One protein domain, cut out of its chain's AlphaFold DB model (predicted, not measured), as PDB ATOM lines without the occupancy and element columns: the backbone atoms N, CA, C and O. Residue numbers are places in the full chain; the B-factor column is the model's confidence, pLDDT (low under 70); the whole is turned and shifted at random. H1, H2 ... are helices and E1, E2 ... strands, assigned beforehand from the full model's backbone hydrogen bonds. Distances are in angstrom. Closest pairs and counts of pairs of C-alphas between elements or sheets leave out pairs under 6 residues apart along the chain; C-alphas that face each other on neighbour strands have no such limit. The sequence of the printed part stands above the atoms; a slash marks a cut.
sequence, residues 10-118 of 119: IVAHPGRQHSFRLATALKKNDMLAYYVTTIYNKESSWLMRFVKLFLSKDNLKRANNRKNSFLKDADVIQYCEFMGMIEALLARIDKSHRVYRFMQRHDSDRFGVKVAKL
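AT A GLANCE: This is residues 10 to 118 of the 119 residues of an uncharacterized protein of Ruminococcus sp. AF45-4BH (UniProt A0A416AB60). A small sheet of three parallel strands lies towards one end of the model, with H1 covering one face; the long H5 reaches back from the other end until its last turns graze the sheet. There H5 folds back on H4 as a helical hairpin, while the short helices H2 and H3 are near each other, loosely placed and away from the sheet. The printed part has 109 residues with five named helices and three named strands, in the order E1 H1 E2 H2 H3 E3 H4 H5; the sheet runs E1 E2 E3 and the class is mostly helix. The whole is compact, with a radius of gyration of the C-alphas of 14.1 A and spans of 42 by 31 by 22 A.

HOW THE PARTS SIT: Start at E1, residues 10 to 12, an edge strand parallel to E2, residues 32 to 37; look for N 11 and O 34, 2.9 A apart and within hydrogen-bond range. Between them comes H1, residues 20 to 28, which is on the sheet at a height over the sheet of 8.8 A. It lies over E2 and only just over E1, on which 3 of its C-alphas fall, and runs along the strands, at 19 degrees to E2 on the local plane; the C-alphas of Leu 26 and Leu 32 are its closest pair with E2, 4.9 A apart. E1, H1 and E2 make a strand-helix-strand unit, two parallel neighbour strands with a helix between, and its crossover is right-handed. Next come H2, residues 46 to 52, and H3, residues 57 to 64, close but not clearly touching, with the C-alphas of Lys 52 and Leu 60 closest at 6.1 A. They lead to E3, residues 76 to 78, the other edge strand, parallel to E2, with N 77 and O 35 at 2.9 A; E2, H2, H3 and E3 make a second such unit, also right-handed. Then H4, residues 81 to 93, touches H5, residues 98 to 116, as a hairpin at a shallow tilt of 23 degrees, opposite ways; H5 touches H4 with residues 99 to 107 alone, and the closest C-alphas of the two, those of Leu 90 and Tyr 100, are 5.4 A apart. H5 only grazes the sheet, with residues 111 to 116. In H1, H2, H3 and H5 every O i to N i+4 pair is within hydrogen-bond range; in H4, 8 of 9 are.

IN THESE COORDINATES: Find C-alpha 10 at (-31.228, 44.715, -21.117), where E1 begins. E2 is 14.0 A long, H1 12.1 A and H4 18.7 A. H5 begins at C-alpha 98 and runs 27.3 A to C-alpha 116 at (-30.979, 54.238, -23.727).

THE WHOLE: The C-alphas farthest apart, of Asp 30 and Ser 96, are 42.9 A apart. The printed part has no cut, its one long link is H3 to E3, and no printed residue is under 70 in pLDDT.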
ATOM      1  N   ILE A  10     -32.589  44.271 -20.812       95.00
ATOM      2  CA  ILE A  10     -31.228  44.715 -21.117       95.00
ATOM      3  C   ILE A  10     -30.458  44.853 -19.803       95.00
ATOM      4  O   ILE A  10     -30.858  45.592 -18.908       95.00
ATOM      5  N   VAL A  11     -29.324  44.161 -19.690       95.56
ATOM      6  CA  VAL A  11     -28.404  44.320 -18.557       95.56
ATOM      7  C   VAL A  11     -27.227  45.163 -19.013       95.56
ATOM      8  O   VAL A  11     -26.364  44.677 -19.738       95.56
ATOM      9  N   ALA A  12     -27.176  46.417 -18.573       95.06
ATOM     10  CA  ALA A  12     -26.113  47.345 -18.932       95.06
ATOM     11  C   ALA A  12     -25.198  47.632 -17.736       95.06
ATOM     12  O   ALA A  12     -25.659  48.062 -16.681       95.06
ATOM     13  N   HIS A  13     -23.894  47.400 -17.892       93.38
ATOM     14  CA  HIS A  13     -22.906  47.760 -16.877       93.38
ATOM     15  C   HIS A  13     -21.549  48.091 -17.522       93.38
ATOM     16  O   HIS A  13     -20.913  47.201 -18.107       93.38
ATOM     17  N   PRO A  14     -21.053  49.336 -17.407       92.06
ATOM     18  CA  PRO A  14     -19.731  49.694 -17.905       92.06
ATOM     19  C   PRO A  14     -18.620  49.066 -17.043       92.06
ATOM     20  O   PRO A  14     -18.758  48.861 -15.837       92.06
ATOM     21  N   GLY A  15     -17.491  48.726 -17.658       86.06
ATOM     22  CA  GLY A  15     -16.280  48.320 -16.950       86.06
ATOM     23  C   GLY A  15     -16.300  46.899 -16.372       86.06
ATOM     24  O   GLY A  15     -16.060  45.923 -17.089       86.06
ATOM     25  N   ARG A  16     -16.414  46.774 -15.039       72.62
ATOM     26  CA  ARG A  16     -16.294  45.484 -14.329       72.62
ATOM     27  C   ARG A  16     -17.538  44.619 -14.526       72.62
ATOM     28  O   ARG A  16     -18.652  45.107 -14.618       72.62
ATOM     29  N   GLN A  17     -17.343  43.307 -14.521       72.94
ATOM     30  CA  GLN A  17     -18.352  42.334 -14.948       72.94
ATOM     31  C   GLN A  17     -19.130  41.723 -13.776       72.94
ATOM     32  O   GLN A  17     -19.378  40.521 -13.718       72.94
ATOM     33  N   HIS A  18     -19.499  42.555 -12.802       79.38
ATOM     34  CA  HIS A  18     -20.254  42.115 -11.622       79.38
ATOM     35  C   HIS A  18     -21.667  41.635 -11.988       79.38
ATOM     36  O   HIS A  18     -22.218  40.743 -11.347       79.38
ATOM     37  N   SER A  19     -22.218  42.169 -13.077       90.12
ATOM     38  CA  SER A  19     -23.549  41.863 -13.597       90.12
ATOM     39  C   SER A  19     -23.630  40.568 -14.420       90.12
ATOM     40  O   SER A  19     -24.721  40.188 -14.841       90.12
ATOM     41  N   PHE A  20     -22.527  39.829 -14.602       91.38
ATOM     42  CA  PHE A  20     -22.528  38.546 -15.319       91.38
ATOM     43  C   PHE A  20     -23.482  37.518 -14.730       91.38
ATOM     44  O   PHE A  20     -24.173  36.836 -15.478       91.38
ATOM     45  N   ARG A  21     -23.552  37.415 -13.399       92.75
ATOM     46  CA  ARG A  21     -24.448  36.459 -12.736       92.75
ATOM     47  C   ARG A  21     -25.913  36.747 -13.072       92.75
ATOM     48  O   ARG A  21     -26.652  35.814 -13.373       92.75
ATOM     49  N   LEU A  22     -26.295  38.026 -13.079       94.38
ATOM     50  CA  LEU A  22     -27.637  38.467 -13.456       94.38
ATOM     51  C   LEU A  22     -27.915  38.179 -14.935       94.38
ATOM     52  O   LEU A  22     -28.906  37.531 -15.253       94.38
ATOM     53  N   ALA A  23     -27.012  38.587 -15.831       95.25
ATOM     54  CA  ALA A  23     -27.160  38.345 -17.264       95.25
ATOM     55  C   ALA A  23     -27.272  36.846 -17.589       95.25
ATOM     56  O   ALA A  23     -28.133  36.441 -18.365       95.25
ATOM     57  N   THR A  24     -26.462  36.002 -16.945       95.19
ATOM     58  CA  THR A  24     -26.544  34.544 -17.084       95.19
ATOM     59  C   THR A  24     -27.880  33.994 -16.587       95.19
ATOM     60  O   THR A  24     -28.469  33.158 -17.268       95.19
ATOM     61  N   ALA A  25     -28.371  34.440 -15.428       95.31
ATOM     62  CA  ALA A  25     -29.661  33.993 -14.905       95.31
ATOM     63  C   ALA A  25     -30.810  34.374 -15.851       95.31
ATOM     64  O   ALA A  25     -31.639  33.529 -16.180       95.31
ATOM     65  N   LEU A  26     -30.809  35.605 -16.362       95.12
ATOM     66  CA  LEU A  26     -31.798  36.065 -17.334       95.12
ATOM     67  C   LEU A  26     -31.705  35.290 -18.651       95.12
ATOM     68  O   LEU A  26     -32.731  34.902 -19.201       95.12
ATOM     69  N   LYS A  27     -30.494  34.999 -19.142       94.56
ATOM     70  CA  LYS A  27     -30.307  34.208 -20.365       94.56
ATOM     71  C   LYS A  27     -30.859  32.792 -20.217       94.56
ATOM     72  O   LYS A  27     -31.521  32.306 -21.127       94.56
ATOM     73  N   LYS A  28     -30.622  32.145 -19.070       94.56
ATOM     74  CA  LYS A  28     -31.125  30.790 -18.776       94.56
ATOM     75  C   LYS A  28     -32.652  30.705 -18.717       94.56
ATOM     76  O   LYS A  28     -33.188  29.642 -18.990       94.56
ATOM     77  N   ASN A  29     -33.327  31.805 -18.392       92.75
ATOM     78  CA  ASN A  29     -34.789  31.888 -18.344       92.75
ATOM     79  C   ASN A  29     -35.400  32.480 -19.627       92.75
ATOM     80  O   ASN A  29     -36.572  32.832 -19.631       92.75
ATOM     81  N   ASP A  30     -34.611  32.636 -20.696       92.06
ATOM     82  CA  ASP A  30     -35.026  33.309 -21.933       92.06
ATOM     83  C   ASP A  30     -35.600  34.725 -21.695       92.06
ATOM     84  O   ASP A  30     -36.550  35.167 -22.331       92.06
ATOM     85  N   MET A  31     -35.008  35.473 -20.764       94.38
ATOM     86  CA  MET A  31     -35.420  36.840 -20.419       94.38
ATOM     87  C   MET A  31     -34.395  37.895 -20.837       94.38
ATOM     88  O   MET A  31     -34.708  39.077 -20.814       94.38
ATOM     89  N   LEU A  32     -33.169  37.514 -21.205       95.31
ATOM     90  CA  LEU A  32     -32.128  38.469 -21.604       95.31
ATOM     91  C   LEU A  32     -32.329  38.925 -23.059       95.31
ATOM     92  O   LEU A  32     -32.315  38.087 -23.960       95.31
ATOM     93  N   ALA A  33     -32.447  40.238 -23.279       94.75
ATOM     94  CA  ALA A  33     -32.313  40.861 -24.598       94.75
ATOM     95  C   ALA A  33     -30.830  40.962 -24.978       94.75
ATOM     96  O   ALA A  33     -30.354  40.267 -25.869       94.75
ATOM     97  N   TYR A  34     -30.096  41.795 -24.237       95.19
ATOM     98  CA  TYR A  34     -28.683  42.078 -24.463       95.19
ATOM     99  C   TYR A  34     -27.952  42.286 -23.140       95.19
ATOM    100  O   TYR A  34     -28.482  42.873 -22.193       95.19
ATOM    101  N   TYR A  35     -26.697  41.856 -23.102       96.06
ATOM    102  CA  TYR A  35     -25.722  42.291 -22.117       96.06
ATOM    103  C   TYR A  35     -24.861  43.401 -22.722       96.06
ATOM    104  O   TYR A  35     -24.134  43.179 -23.690       96.06
ATOM    105  N   VAL A  36     -24.937  44.604 -22.163       95.88
ATOM    106  CA  VAL A  36     -24.235  45.780 -22.682       95.88
ATOM    107  C   VAL A  36     -23.108  46.157 -21.731       95.88
ATOM    108  O   VAL A  36     -23.318  46.317 -20.528       95.88
ATOM    109  N   THR A  37     -21.891  46.305 -22.246       95.69
ATOM    110  CA  THR A  37     -20.728  46.663 -21.421       95.69
ATOM    111  C   THR A  37     -19.690  47.449 -22.210       95.69
ATOM    112  O   THR A  37     -19.751  47.510 -23.435       95.69
ATOM    113  N   THR A  38     -18.714  48.047 -21.526       94.12
ATOM    114  CA  THR A  38     -17.598  48.719 -22.206       94.12
ATOM    115  C   THR A  38     -16.456  47.772 -22.540       94.12
ATOM    116  O   THR A  38     -15.803  47.936 -23.563       94.12
ATOM    117  N   ILE A  39     -16.235  46.718 -21.744       92.44
ATOM    118  CA  ILE A  39     -15.150  45.764 -21.994       92.44
ATOM    119  C   ILE A  39     -15.656  44.325 -21.909       92.44
ATOM    120  O   ILE A  39     -15.992  43.823 -20.831       92.44
ATOM    121  N   TYR A  40     -15.588  43.628 -23.039       93.25
ATOM    122  CA  TYR A  40     -15.812  42.194 -23.137       93.25
ATOM    123  C   TYR A  40     -14.718  41.552 -23.987       93.25
ATOM    124  O   TYR A  40     -14.218  42.140 -24.945       93.25
ATOM    125  N   ASN A  41     -14.322  40.336 -23.632       91.88
ATOM    126  CA  ASN A  41     -13.377  39.560 -24.418       91.88
ATOM    127  C   ASN A  41     -14.114  38.788 -25.521       91.88
ATOM    128  O   ASN A  41     -14.213  37.561 -25.488       91.88
ATOM    129  N   LYS A  42     -14.661  39.547 -26.474       88.31
ATOM    130  CA  LYS A  42     -15.306  39.040 -27.687       88.31
ATOM    131  C   LYS A  42     -14.248  38.549 -28.670       88.31
ATOM    132  O   LYS A  42     -13.211  39.196 -28.819       88.31
ATOM    133  N   GLU A  43     -14.506  37.454 -29.378       83.94
ATOM    134  CA  GLU A  43     -13.549  36.942 -30.374       83.94
ATOM    135  C   GLU A  43     -13.389  37.906 -31.554       83.94
ATOM    136  O   GLU A  43     -12.299  38.056 -32.109       83.94
ATOM    137  N   SER A  44     -14.456  38.642 -31.870       84.31
ATOM    138  CA  SER A  44     -14.473  39.644 -32.931       84.31
ATOM    139  C   SER A  44     -13.899  41.012 -32.530       84.31
ATOM    140  O   SER A  44     -13.799  41.882 -33.390       84.31
ATOM    141  N   SER A  45     -13.544  41.261 -31.259       85.38
ATOM    142  CA  SER A  45     -13.030  42.580 -30.840       85.38
ATOM    143  C   SER A  45     -11.554  42.726 -31.222       85.38
ATOM    144  O   SER A  45     -10.655  42.191 -30.562       85.38
ATOM    145  N   TRP A  46     -11.284  43.472 -32.297       87.12
ATOM    146  CA  TRP A  46      -9.917  43.758 -32.751       87.12
ATOM    147  C   TRP A  46      -9.097  44.503 -31.702       87.12
ATOM    148  O   TRP A  46      -7.930  44.171 -31.490       87.12
ATOM    149  N   LEU A  47      -9.713  45.453 -30.995       87.19
ATOM    150  CA  LEU A  47      -9.037  46.235 -29.966       87.19
ATOM    151  C   LEU A  47      -8.566  45.340 -28.809       87.19
ATOM    152  O   LEU A  47      -7.421  45.432 -28.373       87.19
ATOM    153  N   MET A  48      -9.421  44.416 -28.353       88.38
ATOM    154  CA  MET A  48      -9.060  43.458 -27.305       88.38
ATOM    155  C   MET A  48      -7.931  42.529 -27.765       88.38
ATOM    156  O   MET A  48      -6.998  42.274 -27.003       88.38
ATOM    157  N   ARG A  49      -7.995  42.034 -29.007       89.38
ATOM    158  CA  ARG A  49      -6.938  41.191 -29.588       89.38
ATOM    159  C   ARG A  49      -5.599  41.922 -29.630       89.38
ATOM    160  O   ARG A  49      -4.601  41.338 -29.223       89.38
ATOM    161  N   PHE A  50      -5.596  43.183 -30.055       89.75
ATOM    162  CA  PHE A  50      -4.392  44.007 -30.100       89.75
ATOM    163  C   PHE A  50      -3.805  44.228 -28.704       89.75
ATOM    164  O   PHE A  50      -2.632  43.945 -28.481       89.75
ATOM    165  N   VAL A  51      -4.624  44.646 -27.731       88.06
ATOM    166  CA  VAL A  51      -4.148  44.913 -26.364       88.06
ATOM    167  C   VAL A  51      -3.520  43.673 -25.733       88.06
ATOM    168  O   VAL A  51      -2.475  43.786 -25.098       88.06
ATOM    169  N   LYS A  52      -4.094  42.482 -25.943       89.31
ATOM    170  CA  LYS A  52      -3.563  41.225 -25.394       89.31
ATOM    171  C   LYS A  52      -2.128  40.909 -25.812       89.31
ATOM    172  O   LYS A  52      -1.446  40.249 -25.033       89.31
ATOM    173  N   LEU A  53      -1.667  41.381 -26.975       89.88
ATOM    174  CA  LEU A  53      -0.288  41.173 -27.438       89.88
ATOM    175  C   LEU A  53       0.746  41.841 -26.522       89.88
ATOM    176  O   LEU A  53       1.877  41.377 -26.431       89.88
ATOM    177  N   PHE A  54       0.346  42.898 -25.813       90.00
ATOM    178  CA  PHE A  54       1.221  43.691 -24.946       90.00
ATOM    179  C   PHE A  54       1.001  43.415 -23.450       90.00
ATOM    180  O   PHE A  54       1.612  44.063 -22.600       90.00
ATOM    181  N   LEU A  55       0.113  42.479 -23.089       89.44
ATOM    182  CA  LEU A  55      -0.190  42.181 -21.688       89.44
ATOM    183  C   LEU A  55       0.774  41.147 -21.100       89.44
ATOM    184  O   LEU A  55       1.015  40.089 -21.676       89.44
ATOM    185  N   SER A  56       1.231  41.401 -19.871       91.06
ATOM    186  CA  SER A  56       1.883  40.381 -19.043       91.06
ATOM    187  C   SER A  56       0.945  39.199 -18.759       91.06
ATOM    188  O   SER A  56      -0.278  39.341 -18.831       91.06
ATOM    189  N   LYS A  57       1.497  38.041 -18.367       90.62
ATOM    190  CA  LYS A  57       0.727  36.806 -18.098       90.62
ATOM    191  C   LYS A  57      -0.476  37.034 -17.167       90.62
ATOM    192  O   LYS A  57      -1.588  36.606 -17.481       90.62
ATOM    193  N   ASP A  58      -0.292  37.779 -16.077       90.31
ATOM    194  CA  ASP A  58      -1.371  38.076 -15.123       90.31
ATOM    195  C   ASP A  58      -2.463  38.964 -15.725       90.31
ATOM    196  O   ASP A  58      -3.661  38.748 -15.521       90.31
ATOM    197  N   ASN A  59      -2.065  39.967 -16.507       89.19
ATOM    198  CA  ASN A  59      -3.010  40.858 -17.168       89.19
ATOM    199  C   ASN A  59      -3.754  40.161 -18.301       89.19
ATOM    200  O   ASN A  59      -4.949  40.400 -18.471       89.19
ATOM    201  N   LEU A  60      -3.083  39.258 -19.011       91.50
ATOM    202  CA  LEU A  60      -3.686  38.414 -20.028       91.50
ATOM    203  C   LEU A  60      -4.746  37.497 -19.413       91.50
ATOM    204  O   LEU A  60      -5.859  37.432 -19.931       91.50
ATOM    205  N   LYS A  61      -4.467  36.873 -18.259       90.94
ATOM    206  CA  LYS A  61      -5.465  36.089 -17.510       90.94
ATOM    207  C   LYS A  61      -6.685  36.938 -17.152       90.94
ATOM    208  O   LYS A  61      -7.818  36.527 -17.387       90.94
ATOM    209  N   ARG A  62      -6.472  38.159 -16.646       88.06
ATOM    210  CA  ARG A  62      -7.566  39.092 -16.321       88.06
ATOM    211  C   ARG A  62      -8.364  39.508 -17.556       88.06
ATOM    212  O   ARG A  62      -9.579  39.618 -17.455       88.06
ATOM    213  N   ALA A  63      -7.709  39.732 -18.694       89.88
ATOM    214  CA  ALA A  63      -8.373  40.047 -19.956       89.88
ATOM    215  C   ALA A  63      -9.170  38.849 -20.491       89.88
ATOM    216  O   ALA A  63     -10.294  39.019 -20.943       89.88
ATOM    217  N   ASN A  64      -8.637  37.631 -20.387       90.94
ATOM    218  CA  ASN A  64      -9.334  36.414 -20.802       90.94
ATOM    219  C   ASN A  64     -10.581  36.145 -19.953       90.94
ATOM    220  O   ASN A  64     -11.626  35.811 -20.509       90.94
ATOM    221  N   ASN A  65     -10.504  36.416 -18.647       90.44
ATOM    222  CA  ASN A  65     -11.642  36.348 -17.728       90.44
ATOM    223  C   ASN A  65     -12.727  37.392 -18.023       90.44
ATOM    224  O   ASN A  65     -13.786  37.340 -17.406       90.44
ATOM    225  N   ARG A  66     -12.505  38.313 -18.974       89.50
ATOM    226  CA  ARG A  66     -13.531  39.254 -19.421       89.50
ATOM    227  C   ARG A  66     -14.573  38.646 -20.371       89.50
ATOM    228  O   ARG A  66     -15.199  39.393 -21.119       89.50
ATOM    229  N   LYS A  67     -14.761  37.326 -20.358       92.06
ATOM    230  CA  LYS A  67     -15.747  36.575 -21.153       92.06
ATOM    231  C   LYS A  67     -16.594  35.712 -20.217       92.06
ATOM    232  O   LYS A  67     -16.099  35.268 -19.183       92.06
ATOM    233  N   ASN A  68     -17.844  35.455 -20.580       90.94
ATOM    234  CA  ASN A  68     -18.730  34.547 -19.856       90.94
ATOM    235  C   ASN A  68     -19.157  33.408 -20.791       90.94
ATOM    236  O   ASN A  68     -19.669  33.671 -21.872       90.94
ATOM    237  N   SER A  69     -18.960  32.153 -20.382       90.12
ATOM    238  CA  SER A  69     -19.304  30.975 -21.195       90.12
ATOM    239  C   SER A  69     -20.805  30.823 -21.461       90.12
ATOM    240  O   SER A  69     -21.188  30.189 -22.439       90.12
ATOM    241  N   PHE A  70     -21.658  31.416 -20.623       91.50
ATOM    242  CA  PHE A  70     -23.112  31.393 -20.790       91.50
ATOM    243  C   PHE A  70     -23.643  32.509 -21.699       91.50
ATOM    244  O   PHE A  70     -24.818  32.473 -22.058       91.50
ATOM    245  N   LEU A  71     -22.817  33.503 -22.043       92.50
ATOM    246  CA  LEU A  71     -23.189  34.597 -22.940       92.50
ATOM    247  C   LEU A  71     -22.478  34.403 -24.276       92.50
ATOM    248  O   LEU A  71     -21.249  34.471 -24.354       92.50
ATOM    249  N   LYS A  72     -23.251  34.181 -25.340       93.00
ATOM    250  CA  LYS A  72     -22.697  34.145 -26.692       93.00
ATOM    251  C   LYS A  72     -22.264  35.551 -27.090       93.00
ATOM    252  O   LYS A  72     -22.822  36.545 -26.636       93.00
ATOM    253  N   ASP A  73     -21.324  35.639 -28.018       92.00
ATOM    254  CA  ASP A  73     -20.847  36.912 -28.562       92.00
ATOM    255  C   ASP A  73     -21.991  37.749 -29.191       92.00
ATOM    256  O   ASP A  73     -21.923  38.978 -29.190       92.00
ATOM    257  N   ALA A  74     -23.067  37.106 -29.667       92.62
ATOM    258  CA  ALA A  74     -24.289  37.756 -30.157       92.62
ATOM    259  C   ALA A  74     -25.190  38.330 -29.043       92.62
ATOM    260  O   ALA A  74     -25.949  39.258 -29.295       92.62
ATOM    261  N   ASP A  75     -25.078  37.818 -27.813       94.06
ATOM    262  CA  ASP A  75     -25.811  38.330 -26.648       94.06
ATOM    263  C   ASP A  75     -25.158  39.604 -26.079       94.06
ATOM    264  O   ASP A  75     -25.715  40.235 -25.181       94.06
ATOM    265  N   VAL A  76     -23.961  39.969 -26.562       94.81
ATOM    266  CA  VAL A  76     -23.137  41.045 -26.003       94.81
ATOM    267  C   VAL A  76     -22.964  42.202 -26.979       94.81
ATOM    268  O   VAL A  76     -22.387  42.053 -28.064       94.81
ATOM    269  N   ILE A  77     -23.375  43.387 -26.528       95.00
ATOM    270  CA  ILE A  77     -23.127  44.666 -27.191       95.00
ATOM    271  C   ILE A  77     -22.026  45.400 -26.428       95.00
ATOM    272  O   ILE A  77     -22.086  45.559 -25.207       95.00
ATOM    273  N   GLN A  78     -21.012  45.860 -27.155       93.94
ATOM    274  CA  GLN A  78     -19.955  46.684 -26.588       93.94
ATOM    275  C   GLN A  78     -20.099  48.131 -27.041       93.94
ATOM    276  O   GLN A  78     -20.232  48.416 -28.230       93.94
ATOM    277  N   TYR A  79     -20.041  49.056 -26.089       95.25
ATOM    278  CA  TYR A  79     -19.990  50.486 -26.362       95.25
ATOM    279  C   TYR A  79     -18.788  51.109 -25.682       95.25
ATOM    280  O   TYR A  79     -18.391  50.671 -24.615       95.25
ATOM    281  N   CYS A  80     -18.215  52.145 -26.292       94.06
ATOM    282  CA  CYS A  80     -17.091  52.876 -25.708       94.06
ATOM    283  C   CYS A  80     -15.867  51.993 -25.369       94.06
ATOM    284  O   CYS A  80     -15.148  52.277 -24.420       94.06
ATOM    285  N   GLU A  81     -15.593  50.946 -26.161       93.56
ATOM    286  CA  GLU A  81     -14.520  49.967 -25.887       93.56
ATOM    287  C   GLU A  81     -13.163  50.605 -25.588       93.56
ATOM    288  O   GLU A  81     -12.493  50.246 -24.620       93.56
ATOM    289  N   PHE A  82     -12.779  51.581 -26.410       91.50
ATOM    290  CA  PHE A  82     -11.517  52.293 -26.262       91.50
ATOM    291  C   PHE A  82     -11.426  53.055 -24.937       91.50
ATOM    292  O   PHE A  82     -10.431  52.929 -24.225       91.50
ATOM    293  N   MET A  83     -12.483  53.782 -24.566       91.81
ATOM    294  CA  MET A  83     -12.526  54.509 -23.296       91.81
ATOM    295  C   MET A  83     -12.543  53.550 -22.110       91.81
ATOM    296  O   MET A  83     -11.754  53.734 -21.189       91.81
ATOM    297  N   GLY A  84     -13.302  52.453 -22.186       91.88
ATOM    298  CA  GLY A  84     -13.261  51.401 -21.173       91.88
ATOM    299  C   GLY A  84     -11.847  50.846 -20.951       91.88
ATOM    300  O   GLY A  84     -11.446  50.584 -19.815       91.88
ATOM    301  N   MET A  85     -11.042  50.691 -22.010       90.94
ATOM    302  CA  MET A  85      -9.642  50.271 -21.873       90.94
ATOM    303  C   MET A  85      -8.759  51.339 -21.226       90.94
ATOM    304  O   MET A  85      -7.945  50.994 -20.365       90.94
ATOM    305  N   ILE A  86      -8.944  52.613 -21.581       91.81
ATOM    306  CA  ILE A  86      -8.247  53.725 -20.923       91.81
ATOM    307  C   ILE A  86      -8.610  53.774 -19.437       91.81
ATOM    308  O   ILE A  86      -7.716  53.867 -18.602       91.81
ATOM    309  N   GLU A  87      -9.883  53.624 -19.075       92.44
ATOM    310  CA  GLU A  87     -10.320  53.547 -17.677       92.44
ATOM    311  C   GLU A  87      -9.652  52.391 -16.932       92.44
ATOM    312  O   GLU A  87      -9.171  52.561 -15.812       92.44
ATOM    313  N   ALA A  88      -9.578  51.211 -17.555       90.12
ATOM    314  CA  ALA A  88      -8.934  50.044 -16.963       90.12
ATOM    315  C   ALA A  88      -7.423  50.241 -16.742       90.12
ATOM    316  O   ALA A  88      -6.863  49.632 -15.821       90.12
ATOM    317  N   LEU A  89      -6.774  51.066 -17.569       90.62
ATOM    318  CA  LEU A  89      -5.385  51.485 -17.400       90.62
ATOM    319  C   LEU A  89      -5.257  52.549 -16.301       90.62
ATOM    320  O   LEU A  89      -4.469  52.372 -15.372       90.62
ATOM    321  N   LEU A  90      -6.067  53.609 -16.359       91.44
ATOM    322  CA  LEU A  90      -6.087  54.708 -15.390       91.44
ATOM    323  C   LEU A  90      -6.380  54.238 -13.974       91.44
ATOM    324  O   LEU A  90      -5.726  54.695 -13.045       91.44
ATOM    325  N   ALA A  91      -7.262  53.252 -13.811       89.00
ATOM    326  CA  ALA A  91      -7.530  52.619 -12.523       89.00
ATOM    327  C   ALA A  91      -6.278  52.013 -11.856       89.00
ATOM    328  O   ALA A  91      -6.331  51.652 -10.683       89.00
ATOM    329  N   ARG A  92      -5.169  51.861 -12.593       87.06
ATOM    330  CA  ARG A  92      -3.886  51.351 -12.092       87.06
ATOM    331  C   ARG A  92      -2.818  52.432 -11.977       87.06
ATOM    332  O   ARG A  92      -2.025  52.377 -11.043       87.06
ATOM    333  N   ILE A  93      -2.754  53.353 -12.940       90.75
ATOM    334  CA  ILE A  93      -1.679  54.356 -13.011       90.75
ATOM    335  C   ILE A  93      -2.019  55.639 -12.248       90.75
ATOM    336  O   ILE A  93      -1.132  56.246 -11.649       90.75
ATOM    337  N   ASP A  94      -3.292  56.038 -12.216       90.69
ATOM    338  CA  ASP A  94      -3.730  57.246 -11.522       90.69
ATOM    339  C   ASP A  94      -3.993  56.945 -10.044       90.69
ATOM    340  O   ASP A  94      -5.127  56.718  -9.624       90.69
ATOM    341  N   LYS A  95      -2.926  56.976  -9.239       88.06
ATOM    342  CA  LYS A  95      -3.000  56.767  -7.781       88.06
ATOM    343  C   LYS A  95      -3.888  57.794  -7.068       88.06
ATOM    344  O   LYS A  95      -4.432  57.499  -6.010       88.06
ATOM    345  N   SER A  96      -4.046  58.994  -7.636       91.88
ATOM    346  CA  SER A  96      -4.930  60.036  -7.090       91.88
ATOM    347  C   SER A  96      -6.412  59.767  -7.381       91.88
ATOM    348  O   SER A  96      -7.308  60.366  -6.773       91.88
ATOM    349  N   HIS A  97      -6.673  58.884  -8.352       90.25
ATOM    350  CA  HIS A  97      -7.972  58.588  -8.941       90.25
ATOM    351  C   HIS A  97      -8.728  59.819  -9.480       90.25
ATOM    352  O   HIS A  97      -9.923  59.726  -9.761       90.25
ATOM    353  N   ARG A  98      -8.088  60.986  -9.615       92.69
ATOM    354  CA  ARG A  98      -8.744  62.218 -10.071       92.69
ATOM    355  C   ARG A  98      -9.060  62.165 -11.562       92.69
ATOM    356  O   ARG A  98     -10.195  62.442 -11.948       92.69
ATOM    357  N   VAL A  99      -8.079  61.780 -12.374       91.75
ATOM    358  CA  VAL A  99      -8.225  61.619 -13.827       91.75
ATOM    359  C   VAL A  99      -9.129  60.425 -14.114       91.75
ATOM    360  O   VAL A  99     -10.059  60.539 -14.909       91.75
ATOM    361  N   TYR A 100      -8.925  59.319 -13.391       92.88
ATOM    362  CA  TYR A 100      -9.781  58.139 -13.474       92.88
ATOM    363  C   TYR A 100     -11.255  58.483 -13.223       92.88
ATOM    364  O   TYR A 100     -12.093  58.169 -14.060       92.88
ATOM    365  N   ARG A 101     -11.590  59.170 -12.119       92.56
ATOM    366  CA  ARG A 101     -12.987  59.527 -11.798       92.56
ATOM    367  C   ARG A 101     -13.607  60.472 -12.821       92.56
ATOM    368  O   ARG A 101     -14.781  60.316 -13.149       92.56
ATOM    369  N   PHE A 102     -12.838  61.444 -13.312       93.62
ATOM    370  CA  PHE A 102     -13.312  62.361 -14.346       93.62
ATOM    371  C   PHE A 102     -13.676  61.605 -15.630       93.62
ATOM    372  O   PHE A 102     -14.790  61.745 -16.132       93.62
ATOM    373  N   MET A 103     -12.771  60.748 -16.110       92.62
ATOM    374  CA  MET A 103     -13.015  59.942 -17.304       92.62
ATOM    375  C   MET A 103     -14.140  58.930 -17.097       92.62
ATOM    376  O   MET A 103     -15.015  58.842 -17.950       92.62
ATOM    377  N   GLN A 104     -14.179  58.264 -15.937       93.56
ATOM    378  CA  GLN A 104     -15.229  57.308 -15.588       93.56
ATOM    379  C   GLN A 104     -16.619  57.930 -15.658       93.56
ATOM    380  O   GLN A 104     -17.551  57.305 -16.162       93.56
ATOM    381  N   ARG A 105     -16.772  59.160 -15.158       93.75
ATOM    382  CA  ARG A 105     -18.044  59.879 -15.226       93.75
ATOM    383  C   ARG A 105     -18.427  60.172 -16.675       93.75
ATOM    384  O   ARG A 105     -19.527  59.830 -17.089       93.75
ATOM    385  N   HIS A 106     -17.493  60.729 -17.445       93.12
ATOM    386  CA  HIS A 106     -17.726  61.061 -18.848       93.12
ATOM    387  C   HIS A 106     -18.108  59.834 -19.692       93.12
ATOM    388  O   HIS A 106     -19.060  59.892 -20.472       93.12
ATOM    389  N   ASP A 107     -17.399  58.713 -19.532       93.94
ATOM    390  CA  ASP A 107     -17.711  57.499 -20.287       93.94
ATOM    391  C   ASP A 107     -19.027  56.870 -19.830       93.94
ATOM    392  O   ASP A 107     -19.788  56.394 -20.667       93.94
ATOM    393  N   SER A 108     -19.338  56.914 -18.528       93.06
ATOM    394  CA  SER A 108     -20.604  56.390 -17.995       93.06
ATOM    395  C   SER A 108     -21.811  57.147 -18.548       93.06
ATOM    396  O   SER A 108     -22.785  56.511 -18.951       93.06
ATOM    397  N   ASP A 109     -21.733  58.476 -18.648       95.31
ATOM    398  CA  ASP A 109     -22.796  59.299 -19.236       95.31
ATOM    399  C   ASP A 109     -22.984  58.956 -20.725       95.31
ATOM    400  O   ASP A 109     -24.096  58.686 -21.192       95.31
ATOM    401  N   ARG A 110     -21.880  58.868 -21.481       95.56
ATOM    402  CA  ARG A 110     -21.909  58.491 -22.903       95.56
ATOM    403  C   ARG A 110     -22.428  57.068 -23.117       95.56
ATOM    404  O   ARG A 110     -23.171  56.815 -24.070       95.56
ATOM    405  N   PHE A 111     -22.025  56.140 -22.254       96.00
ATOM    406  CA  PHE A 111     -22.477  54.756 -22.247       96.00
ATOM    407  C   PHE A 111     -23.984  54.689 -21.989       96.00
ATOM    408  O   PHE A 111     -24.695  54.052 -22.763       96.00
ATOM    409  N   GLY A 112     -24.483  55.413 -20.982       95.56
ATOM    410  CA  GLY A 112     -25.906  55.500 -20.658       95.56
ATOM    411  C   GLY A 112     -26.751  56.003 -21.830       95.56
ATOM    412  O   GLY A 112     -27.732  55.360 -22.193       95.56
ATOM    413  N   VAL A 113     -26.323  57.077 -22.505       96.62
ATOM    414  CA  VAL A 113     -27.018  57.602 -23.699       96.62
ATOM    415  C   VAL A 113     -27.070  56.577 -24.836       96.62
ATOM    416  O   VAL A 113     -28.061  56.504 -25.559       96.62
ATOM    417  N   LYS A 114     -26.015  55.774 -25.028       96.31
ATOM    418  CA  LYS A 114     -26.009  54.709 -26.044       96.31
ATOM    419  C   LYS A 114     -26.920  53.544 -25.660       96.31
ATOM    420  O   LYS A 114     -27.623  53.038 -26.525       96.31
ATOM    421  N   VAL A 115     -26.920  53.144 -24.389       95.12
ATOM    422  CA  VAL A 115     -27.798  52.088 -23.861       95.12
ATOM    423  C   VAL A 115     -29.264  52.490 -23.975       95.12
ATOM    424  O   VAL A 115     -30.070  51.673 -24.401       95.12
ATOM    425  N   ALA A 116     -29.606  53.741 -23.663       95.00
ATOM    426  CA  ALA A 116     -30.979  54.238 -23.727       95.00
ATOM    427  C   ALA A 116     -31.599  54.132 -25.131       95.00
ATOM    428  O   ALA A 116     -32.808  54.025 -25.253       95.00
ATOM    429  N   LYS A 117     -30.782  54.118 -26.192       94.81
ATOM    430  CA  LYS A 117     -31.245  53.948 -27.580       94.81
ATOM    431  C   LYS A 117     -31.582  52.498 -27.953       94.81
ATOM    432  O   LYS A 117     -32.033  52.265 -29.068       94.81
ATOM    433  N   LEU A 118     -31.276  51.536 -27.082       89.56
ATOM    434  CA  LEU A 118     -31.589  50.118 -27.282       89.56
ATOM    435  C   LEU A 118     -32.940  49.712 -26.673       89.56
ATOM    436  O   LEU A 118     -33.362  48.581 -26.905       89.56
TER     437      LEU A 118